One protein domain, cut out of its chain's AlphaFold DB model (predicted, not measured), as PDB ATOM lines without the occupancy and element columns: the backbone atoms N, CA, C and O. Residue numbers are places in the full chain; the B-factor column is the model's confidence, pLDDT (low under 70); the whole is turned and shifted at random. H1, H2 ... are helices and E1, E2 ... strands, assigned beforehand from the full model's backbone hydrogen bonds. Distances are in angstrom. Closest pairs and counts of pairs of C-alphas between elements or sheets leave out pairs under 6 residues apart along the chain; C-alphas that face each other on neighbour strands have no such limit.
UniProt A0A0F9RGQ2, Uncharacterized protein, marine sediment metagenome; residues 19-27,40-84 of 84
ATOM      1  N   ALA A  19      10.787 -29.294 -31.081       94.81
ATOM      2  CA  ALA A  19       9.910 -28.501 -31.938       94.81
ATOM      3  C   ALA A  19      10.237 -28.669 -33.433       94.81
ATOM      4  O   ALA A  19       9.339 -28.857 -34.255       94.81
ATOM      5  N   GLN A  20      11.524 -28.655 -33.799       94.81
ATOM      6  CA  GLN A  20      11.945 -28.889 -35.182       94.81
ATOM      7  C   GLN A  20      11.632 -30.316 -35.638       94.81
ATOM      8  O   GLN A  20      11.239 -30.510 -36.786       94.81
ATOM      9  N   PHE A  21      11.805 -31.307 -34.764       95.81
ATOM     10  CA  PHE A  21      11.487 -32.699 -35.049       95.81
ATOM     11  C   PHE A  21       9.993 -32.887 -35.335       95.81
ATOM     12  O   PHE A  21       9.639 -33.403 -36.398       95.81
ATOM     13  N   LEU A  22       9.124 -32.388 -34.450       95.31
ATOM     14  CA  LEU A  22       7.668 -32.489 -34.589       95.31
ATOM     15  C   LEU A  22       7.180 -31.841 -35.889       95.31
ATOM     16  O   LEU A  22       6.467 -32.469 -36.672       95.31
ATOM     17  N   VAL A  23       7.630 -30.615 -36.173       94.81
ATOM     18  CA  VAL A  23       7.237 -29.890 -37.392       94.81
ATOM     19  C   VAL A  23       7.728 -30.605 -38.652       94.81
ATOM     20  O   VAL A  23       6.989 -30.696 -39.636       94.81
ATOM     21  N   ARG A  24       8.954 -31.143 -38.648       94.50
ATOM     22  CA  ARG A  24       9.486 -31.915 -39.783       94.50
ATOM     23  C   ARG A  24       8.675 -33.180 -40.026       94.50
ATOM     24  O   ARG A  24       8.364 -33.474 -41.177       94.50
ATOM     25  N   LYS A  25       8.295 -33.889 -38.964       94.44
ATOM     26  CA  LYS A  25       7.495 -35.110 -39.065       94.44
ATOM     27  C   LYS A  25       6.090 -34.827 -39.597       94.44
ATOM     28  O   LYS A  25       5.677 -35.453 -40.571       94.44
ATOM     29  N   ALA A  26       5.412 -33.812 -39.059       94.12
ATOM     30  CA  ALA A  26       4.120 -33.356 -39.576       94.12
ATOM     31  C   ALA A  26       4.212 -32.935 -41.052       94.12
ATOM     32  O   ALA A  26       3.369 -33.298 -41.868       94.12
ATOM     33  N   THR A  27       5.275 -32.221 -41.430       92.44
ATOM     34  CA  THR A  27       5.492 -31.798 -42.822       92.44
ATOM     35  C   THR A  27       5.708 -32.988 -43.755       92.44
ATOM     36  O   THR A  27       5.182 -32.983 -44.868       92.44
ATOM     37  N   THR A  40      -5.640 -27.312 -59.542       94.88
ATOM     38  CA  THR A  40      -6.074 -26.287 -58.586       94.88
ATOM     39  C   THR A  40      -7.497 -26.533 -58.081       94.88
ATOM     40  O   THR A  40      -8.274 -27.296 -58.662       94.88
ATOM     41  N   VAL A  41      -7.817 -25.906 -56.955       93.25
ATOM     42  CA  VAL A  41      -9.140 -25.807 -56.332       93.25
ATOM     43  C   VAL A  41      -9.382 -24.362 -55.919       93.25
ATOM     44  O   VAL A  41      -8.440 -23.636 -55.603       93.25
ATOM     45  N   THR A  42     -10.641 -23.940 -55.917       93.56
ATOM     46  CA  THR A  42     -11.026 -22.617 -55.421       93.56
ATOM     47  C   THR A  42     -11.148 -22.678 -53.904       93.56
ATOM     48  O   THR A  42     -11.951 -23.444 -53.373       93.56
ATOM     49  N   ALA A  43     -10.330 -21.901 -53.204       87.12
ATOM     50  CA  ALA A  43     -10.426 -21.742 -51.762       87.12
ATOM     51  C   ALA A  43     -11.659 -20.886 -51.386       87.12
ATOM     52  O   ALA A  43     -12.197 -20.177 -52.240       87.12
ATOM     53  N   PRO A  44     -12.118 -20.916 -50.118       86.00
ATOM     54  CA  PRO A  44     -13.296 -20.155 -49.682       86.00
ATOM     55  C   PRO A  44     -13.199 -18.637 -49.902       86.00
ATOM     56  O   PRO A  44     -14.217 -17.964 -50.004       86.00
ATOM     57  N   ASP A  45     -11.982 -18.096 -49.990       89.31
ATOM     58  CA  ASP A  45     -11.695 -16.687 -50.287       89.31
ATOM     59  C   ASP A  45     -11.702 -16.363 -51.797       89.31
ATOM     60  O   ASP A  45     -11.354 -15.255 -52.201       89.31
ATOM     61  N   GLY A  46     -12.074 -17.329 -52.641       90.81
ATOM     62  CA  GLY A  46     -12.145 -17.198 -54.095       90.81
ATOM     63  C   GLY A  46     -10.804 -17.357 -54.814       90.81
ATOM     64  O   GLY A  46     -10.767 -17.306 -56.045       90.81
ATOM     65  N   ARG A  47      -9.692 -17.566 -54.095       92.50
ATOM     66  CA  ARG A  47      -8.370 -17.732 -54.714       92.50
ATOM     67  C   ARG A  47      -8.171 -19.154 -55.221       92.50
ATOM     68  O   ARG A  47      -8.588 -20.123 -54.590       92.50
ATOM     69  N   LEU A  48      -7.470 -19.289 -56.346       93.50
ATOM     70  CA  LEU A  48      -7.022 -20.594 -56.823       93.50
ATOM     71  C   LEU A  48      -5.840 -21.073 -55.978       93.50
ATOM     72  O   LEU A  48      -4.812 -20.403 -55.885       93.50
ATOM     73  N   MET A  49      -5.987 -22.255 -55.391       92.81
ATOM     74  CA  MET A  49      -4.974 -22.932 -54.593       92.81
ATOM     75  C   MET A  49      -4.626 -24.281 -55.235       92.81
ATOM     76  O   MET A  49      -5.528 -24.977 -55.699       92.81
ATOM     77  N   PRO A  50      -3.350 -24.703 -55.267       94.06
ATOM     78  CA  PRO A  50      -2.998 -26.057 -55.684       94.06
ATOM     79  C   PRO A  50      -3.695 -27.118 -54.821       94.06
ATOM     80  O   PRO A  50      -3.740 -26.988 -53.597       94.06
ATOM     81  N   ARG A  51      -4.180 -28.207 -55.432       92.88
ATOM     82  CA  ARG A  51      -4.798 -29.325 -54.688       92.88
ATOM     83  C   ARG A  51      -3.867 -29.918 -53.637       92.88
ATOM     84  O   ARG A  51      -4.304 -30.231 -52.537       92.88
ATOM     85  N   SER A  52      -2.580 -30.006 -53.957       92.44
ATOM     86  CA  SER A  52      -1.534 -30.447 -53.035       92.44
ATOM     87  C   SER A  52      -1.435 -29.555 -51.793       92.44
ATOM     88  O   SER A  52      -1.339 -30.062 -50.679       92.44
ATOM     89  N   ALA A  53      -1.516 -28.233 -51.962       89.81
ATOM     90  CA  ALA A  53      -1.479 -27.287 -50.851       89.81
ATOM     91  C   ALA A  53      -2.733 -27.391 -49.966       89.81
ATOM     92  O   ALA A  53      -2.613 -27.316 -48.744       89.81
ATOM     93  N   MET A  54      -3.907 -27.624 -50.565       90.62
ATOM     94  CA  MET A  54      -5.134 -27.880 -49.806       90.62
ATOM     95  C   MET A  54      -5.023 -29.182 -49.003       90.62
ATOM     96  O   MET A  54      -5.193 -29.162 -47.791       90.62
ATOM     97  N   ALA A  55      -4.600 -30.279 -49.639       90.50
ATOM     98  CA  ALA A  55      -4.403 -31.568 -48.969       90.50
ATOM     99  C   ALA A  55      -3.406 -31.479 -47.797       90.50
ATOM    100  O   ALA A  55      -3.642 -32.028 -46.723       90.50
ATOM    101  N   MET A  56      -2.311 -30.730 -47.967       89.19
ATOM    102  CA  MET A  56      -1.347 -30.460 -46.895       89.19
ATOM    103  C   MET A  56      -1.940 -29.680 -45.716       89.19
ATOM    104  O   MET A  56      -1.491 -29.858 -44.579       89.19
ATOM    105  N   LYS A  57      -2.851 -28.746 -45.997       87.62
ATOM    106  CA  LYS A  57      -3.511 -27.912 -44.991       87.62
ATOM    107  C   LYS A  57      -4.560 -28.717 -44.232       87.62
ATOM    108  O   LYS A  57      -4.607 -28.622 -43.012       87.62
ATOM    109  N   ASP A  58      -5.329 -29.539 -44.934       88.06
ATOM    110  CA  ASP A  58      -6.364 -30.382 -44.337       88.06
ATOM    111  C   ASP A  58      -5.760 -31.480 -43.452       88.06
ATOM    112  O   ASP A  58      -6.288 -31.769 -42.383       88.06
ATOM    113  N   ALA A  59      -4.612 -32.045 -43.848       87.38
ATOM    114  CA  ALA A  59      -3.906 -33.048 -43.052       87.38
ATOM    115  C   ALA A  59      -3.363 -32.492 -41.722       87.38
ATOM    116  O   ALA A  59      -3.354 -33.195 -40.716       87.38
ATOM    117  N   PHE A  60      -2.899 -31.237 -41.713       85.56
ATOM    118  CA  PHE A  60      -2.357 -30.574 -40.524       85.56
ATOM    119  C   PHE A  60      -2.793 -29.103 -40.489       85.56
ATOM    120  O   PHE A  60      -2.022 -28.232 -40.919       85.56
ATOM    121  N   PRO A  61      -4.008 -28.819 -39.980       83.06
ATOM    122  CA  PRO A  61      -4.566 -27.468 -39.961       83.06
ATOM    123  C   PRO A  61      -3.817 -26.537 -39.001       83.06
ATOM    124  O   PRO A  61      -3.712 -25.340 -39.263       83.06
ATOM    125  N   ASP A  62      -3.253 -27.089 -37.925       89.06
ATOM    126  CA  ASP A  62      -2.381 -26.381 -36.995       89.06
ATOM    127  C   ASP A  62      -1.051 -27.128 -36.852       89.06
ATOM    128  O   ASP A  62      -1.006 -28.294 -36.464       89.06
ATOM    129  N   ARG A  63       0.043 -26.445 -37.198       86.44
ATOM    130  CA  ARG A  63       1.408 -26.994 -37.196       86.44
ATOM    131  C   ARG A  63       2.249 -26.486 -36.030       86.44
ATOM    132  O   ARG A  63       3.467 -26.667 -36.035       86.44
ATOM    133  N   ARG A  64       1.627 -25.819 -35.054       94.00
ATOM    134  CA  ARG A  64       2.311 -25.395 -33.833       94.00
ATOM    135  C   ARG A  64       2.869 -26.619 -33.092       94.00
ATOM    136  O   ARG A  64       2.136 -27.599 -32.928       94.00
ATOM    137  N   PRO A  65       4.142 -26.598 -32.656       93.31
ATOM    138  CA  PRO A  65       4.756 -27.724 -31.953       93.31
ATOM    139  C   PRO A  65       3.964 -28.195 -30.733       93.31
ATOM    140  O   PRO A  65       3.898 -29.392 -30.485       93.31
ATOM    141  N   GLU A  66       3.335 -27.275 -30.004       94.69
ATOM    142  CA  GLU A  66       2.540 -27.566 -28.809       94.69
ATOM    143  C   GLU A  66       1.292 -28.379 -29.169       94.69
ATOM    144  O   GLU A  66       0.986 -29.381 -28.526       94.69
ATOM    145  N   THR A  67       0.612 -27.988 -30.252       94.38
ATOM    146  CA  THR A  67      -0.538 -28.719 -30.790       94.38
ATOM    147  C   THR A  67      -0.121 -30.103 -31.284       94.38
ATOM    148  O   THR A  67      -0.785 -31.090 -30.982       94.38
ATOM    149  N   LEU A  68       1.008 -30.200 -31.994       94.25
ATOM    150  CA  LEU A  68       1.532 -31.479 -32.482       94.25
ATOM    151  C   LEU A  68       1.939 -32.411 -31.334       94.25
ATOM    152  O   LEU A  68       1.662 -33.600 -31.408       94.25
ATOM    153  N   ALA A  69       2.549 -31.888 -30.271       94.25
ATOM    154  CA  ALA A  69       2.907 -32.672 -29.092       94.25
ATOM    155  C   ALA A  69       1.668 -33.191 -28.344       94.25
ATOM    156  O   ALA A  69       1.671 -34.323 -27.869       94.25
ATOM    157  N   ALA A  70       0.604 -32.384 -28.266       94.31
ATOM    158  CA  ALA A  70      -0.655 -32.784 -27.641       94.31
ATOM    159  C   ALA A  70      -1.417 -33.837 -28.465       94.31
ATOM    160  O   ALA A  70      -2.001 -34.754 -27.894       94.31
ATOM    161  N   LEU A  71      -1.408 -33.713 -29.797       93.00
ATOM    162  CA  LEU A  71      -2.077 -34.654 -30.705       93.00
ATOM    163  C   LEU A  71      -1.285 -35.949 -30.917       93.00
ATOM    164  O   LEU A  71      -1.891 -36.999 -31.115       93.00
ATOM    165  N   HIS A  72       0.046 -35.872 -30.868       93.62
ATOM    166  CA  HIS A  72       0.961 -36.984 -31.126       93.62
ATOM    167  C   HIS A  72       2.001 -37.140 -30.005       93.62
ATOM    168  O   HIS A  72       3.205 -36.938 -30.231       93.62
ATOM    169  N   PRO A  73       1.583 -37.506 -28.779       95.56
ATOM    170  CA  PRO A  73       2.510 -37.712 -27.666       95.56
ATOM    171  C   PRO A  73       3.531 -38.827 -27.948       95.56
ATOM    172  O   PRO A  73       4.629 -38.826 -27.394       95.56
ATOM    173  N   GLU A  74       3.217 -39.768 -28.840       97.12
ATOM    174  CA  GLU A  74       4.132 -40.817 -29.283       97.12
ATOM    175  C   GLU A  74       5.333 -40.276 -30.071       97.12
ATOM    176  O   GLU A  74       6.408 -40.870 -30.031       97.12
ATOM    177  N   TRP A  75       5.209 -39.119 -30.733       95.50
ATOM    178  CA  TRP A  75       6.343 -38.491 -31.425       95.50
ATOM    179  C   TRP A  75       7.301 -37.813 -30.453       95.50
ATOM    180  O   TRP A  75       8.494 -37.728 -30.735       95.50
ATOM    181  N   VAL A  76       6.788 -37.337 -29.318       95.62
ATOM    182  CA  VAL A  76       7.617 -36.777 -28.247       95.62
ATOM    183  C   VAL A  76       8.487 -37.880 -27.651       95.62
ATOM    184  O   VAL A  76       9.703 -37.726 -27.606       95.62
ATOM    185  N   LYS A  77       7.887 -39.032 -27.323       96.19
ATOM    186  CA  LYS A  77       8.627 -40.206 -26.833       96.19
ATOM    187  C   LYS A  77       9.680 -40.686 -27.829       96.19
ATOM    188  O   LYS A  77      10.817 -40.915 -27.449       96.19
ATOM    189  N   GLU A  78       9.333 -40.767 -29.115       95.94
ATOM    190  CA  GLU A  78      10.295 -41.150 -30.157       95.94
ATOM    191  C   GLU A  78      11.491 -40.189 -30.225       95.94
ATOM    192  O   GLU A  78      12.625 -40.618 -30.444       95.94
ATOM    193  N   TYR A  79      11.254 -38.883 -30.070       95.56
ATOM    194  CA  TYR A  79      12.331 -37.898 -30.041       95.56
ATOM    195  C   TYR A  79      13.229 -38.092 -28.816       95.56
ATOM    196  O   TYR A  79      14.450 -38.080 -28.959       95.56
ATOM    197  N   GLU A  80      12.629 -38.293 -27.641       94.12
ATOM    198  CA  GLU A  80      13.352 -38.560 -26.396       94.12
ATOM    199  C   GLU A  80      14.204 -39.829 -26.519       94.12
ATOM    200  O   GLU A  80      15.390 -39.785 -26.240       94.12
ATOM    201  N   GLU A  81      13.669 -40.927 -27.052       94.06
ATOM    202  CA  GLU A  81      14.423 -42.175 -27.249       94.06
ATOM    203  C   GLU A  81      15.588 -42.042 -28.246       94.06
ATOM    204  O   GLU A  81      16.603 -42.724 -28.115       94.06
ATOM    205  N   LYS A  82      15.458 -41.182 -29.264       91.44
ATOM    206  CA  LYS A  82      16.488 -40.990 -30.303       91.44
ATOM    207  C   LYS A  82      17.577 -39.994 -29.922       91.44
ATOM    208  O   LYS A  82      18.623 -39.973 -30.578       91.44
ATOM    209  N   HIS A  83      17.297 -39.115 -28.965       83.75
ATOM    210  CA  HIS A  83      18.129 -37.948 -28.667       83.75
ATOM    211  C   HIS A  83      18.400 -37.717 -27.168       83.75
ATOM    212  O   HIS A  83      19.014 -36.697 -26.848       83.75
ATOM    213  N   ALA A  84      17.962 -38.618 -26.281       69.25
ATOM    214  CA  ALA A  84      18.453 -38.741 -24.903       69.25
ATOM    215  C   ALA A  84      19.833 -39.413 -24.862       69.25
ATOM    216  O   ALA A  84      20.630 -39.016 -23.985       69.25
TER     217      ALA A  84
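This is residues 19 to 27 and 40 to 84 of the 84 residues of an uncharacterized protein of marine sediment metagenome (UniProt A0A0F9RGQ2). A long, thin chain of parts: a loose cluster of three short helices, H1, H3 and H4, makes one part of the length, and H2 runs from there toward a small hairpin of two strands, E1 and E2, at the far end. H2 touches no helix, and residues 60 to 64 join it to the cluster. The printed part has 54 residues, with the order H1, E1, E2, H2, H3, H4; the class is mostly helix, and the two-strand sheet, E1 - E2, is antiparallel. The whole is only just loose, close to extended, with a radius of gyration of the C-alphas of 14.6 A, and a rod spanning 47 by 16 by 14 A.

H1, residues 19 to 27, touches H3, residues 65 to 71, at a steep tilt of 62 degrees, the same way; their closest C-alphas, of Ala 19 and Pro 65, are 5.2 A apart. H1 only just touches H4, residues 73 to 83, with 3 pairs of C-alphas within 8 A, the closest those of Leu 22 and Trp 75 at 6.9 A. H3 and H4 are close but not clearly touching, with the C-alphas of Ala 69 and Val 76 closest at 6.3 A. E1, residues 40 to 42, and E2, residues 48 to 50, form a hairpin, with N 41 and O 49 within hydrogen-bond range at 2.8 A. H2, residues 51 to 59, comes nearest to E1 at the C-alphas of Arg 51 and Thr 40, 5.1 A apart. H2 and H3 are apart. In H1, H2, H3 and H4 every O i to N i+4 pair is within hydrogen-bond range.

H1 begins at C-alpha 19, (9.910, -28.501, -31.938), and measures 12.2 A from first to last C-alpha. E1 and E2 measure 6.9 A each, H2 12.2 A and H3 9.8 A. H4, 15.7 A, ends at C-alpha 83, (18.129, -37.948, -28.667).

The two C-alphas farthest apart, of Gly 46 and Ala 84, are 47.5 A apart. Residues 28 to 39 are not printed, and C-alphas 27 and 40 are 20.3 A apart across this cut. The links printed whole are tight. Mean pLDDT of the printed part is 91.9; residue 84 alone is under 70.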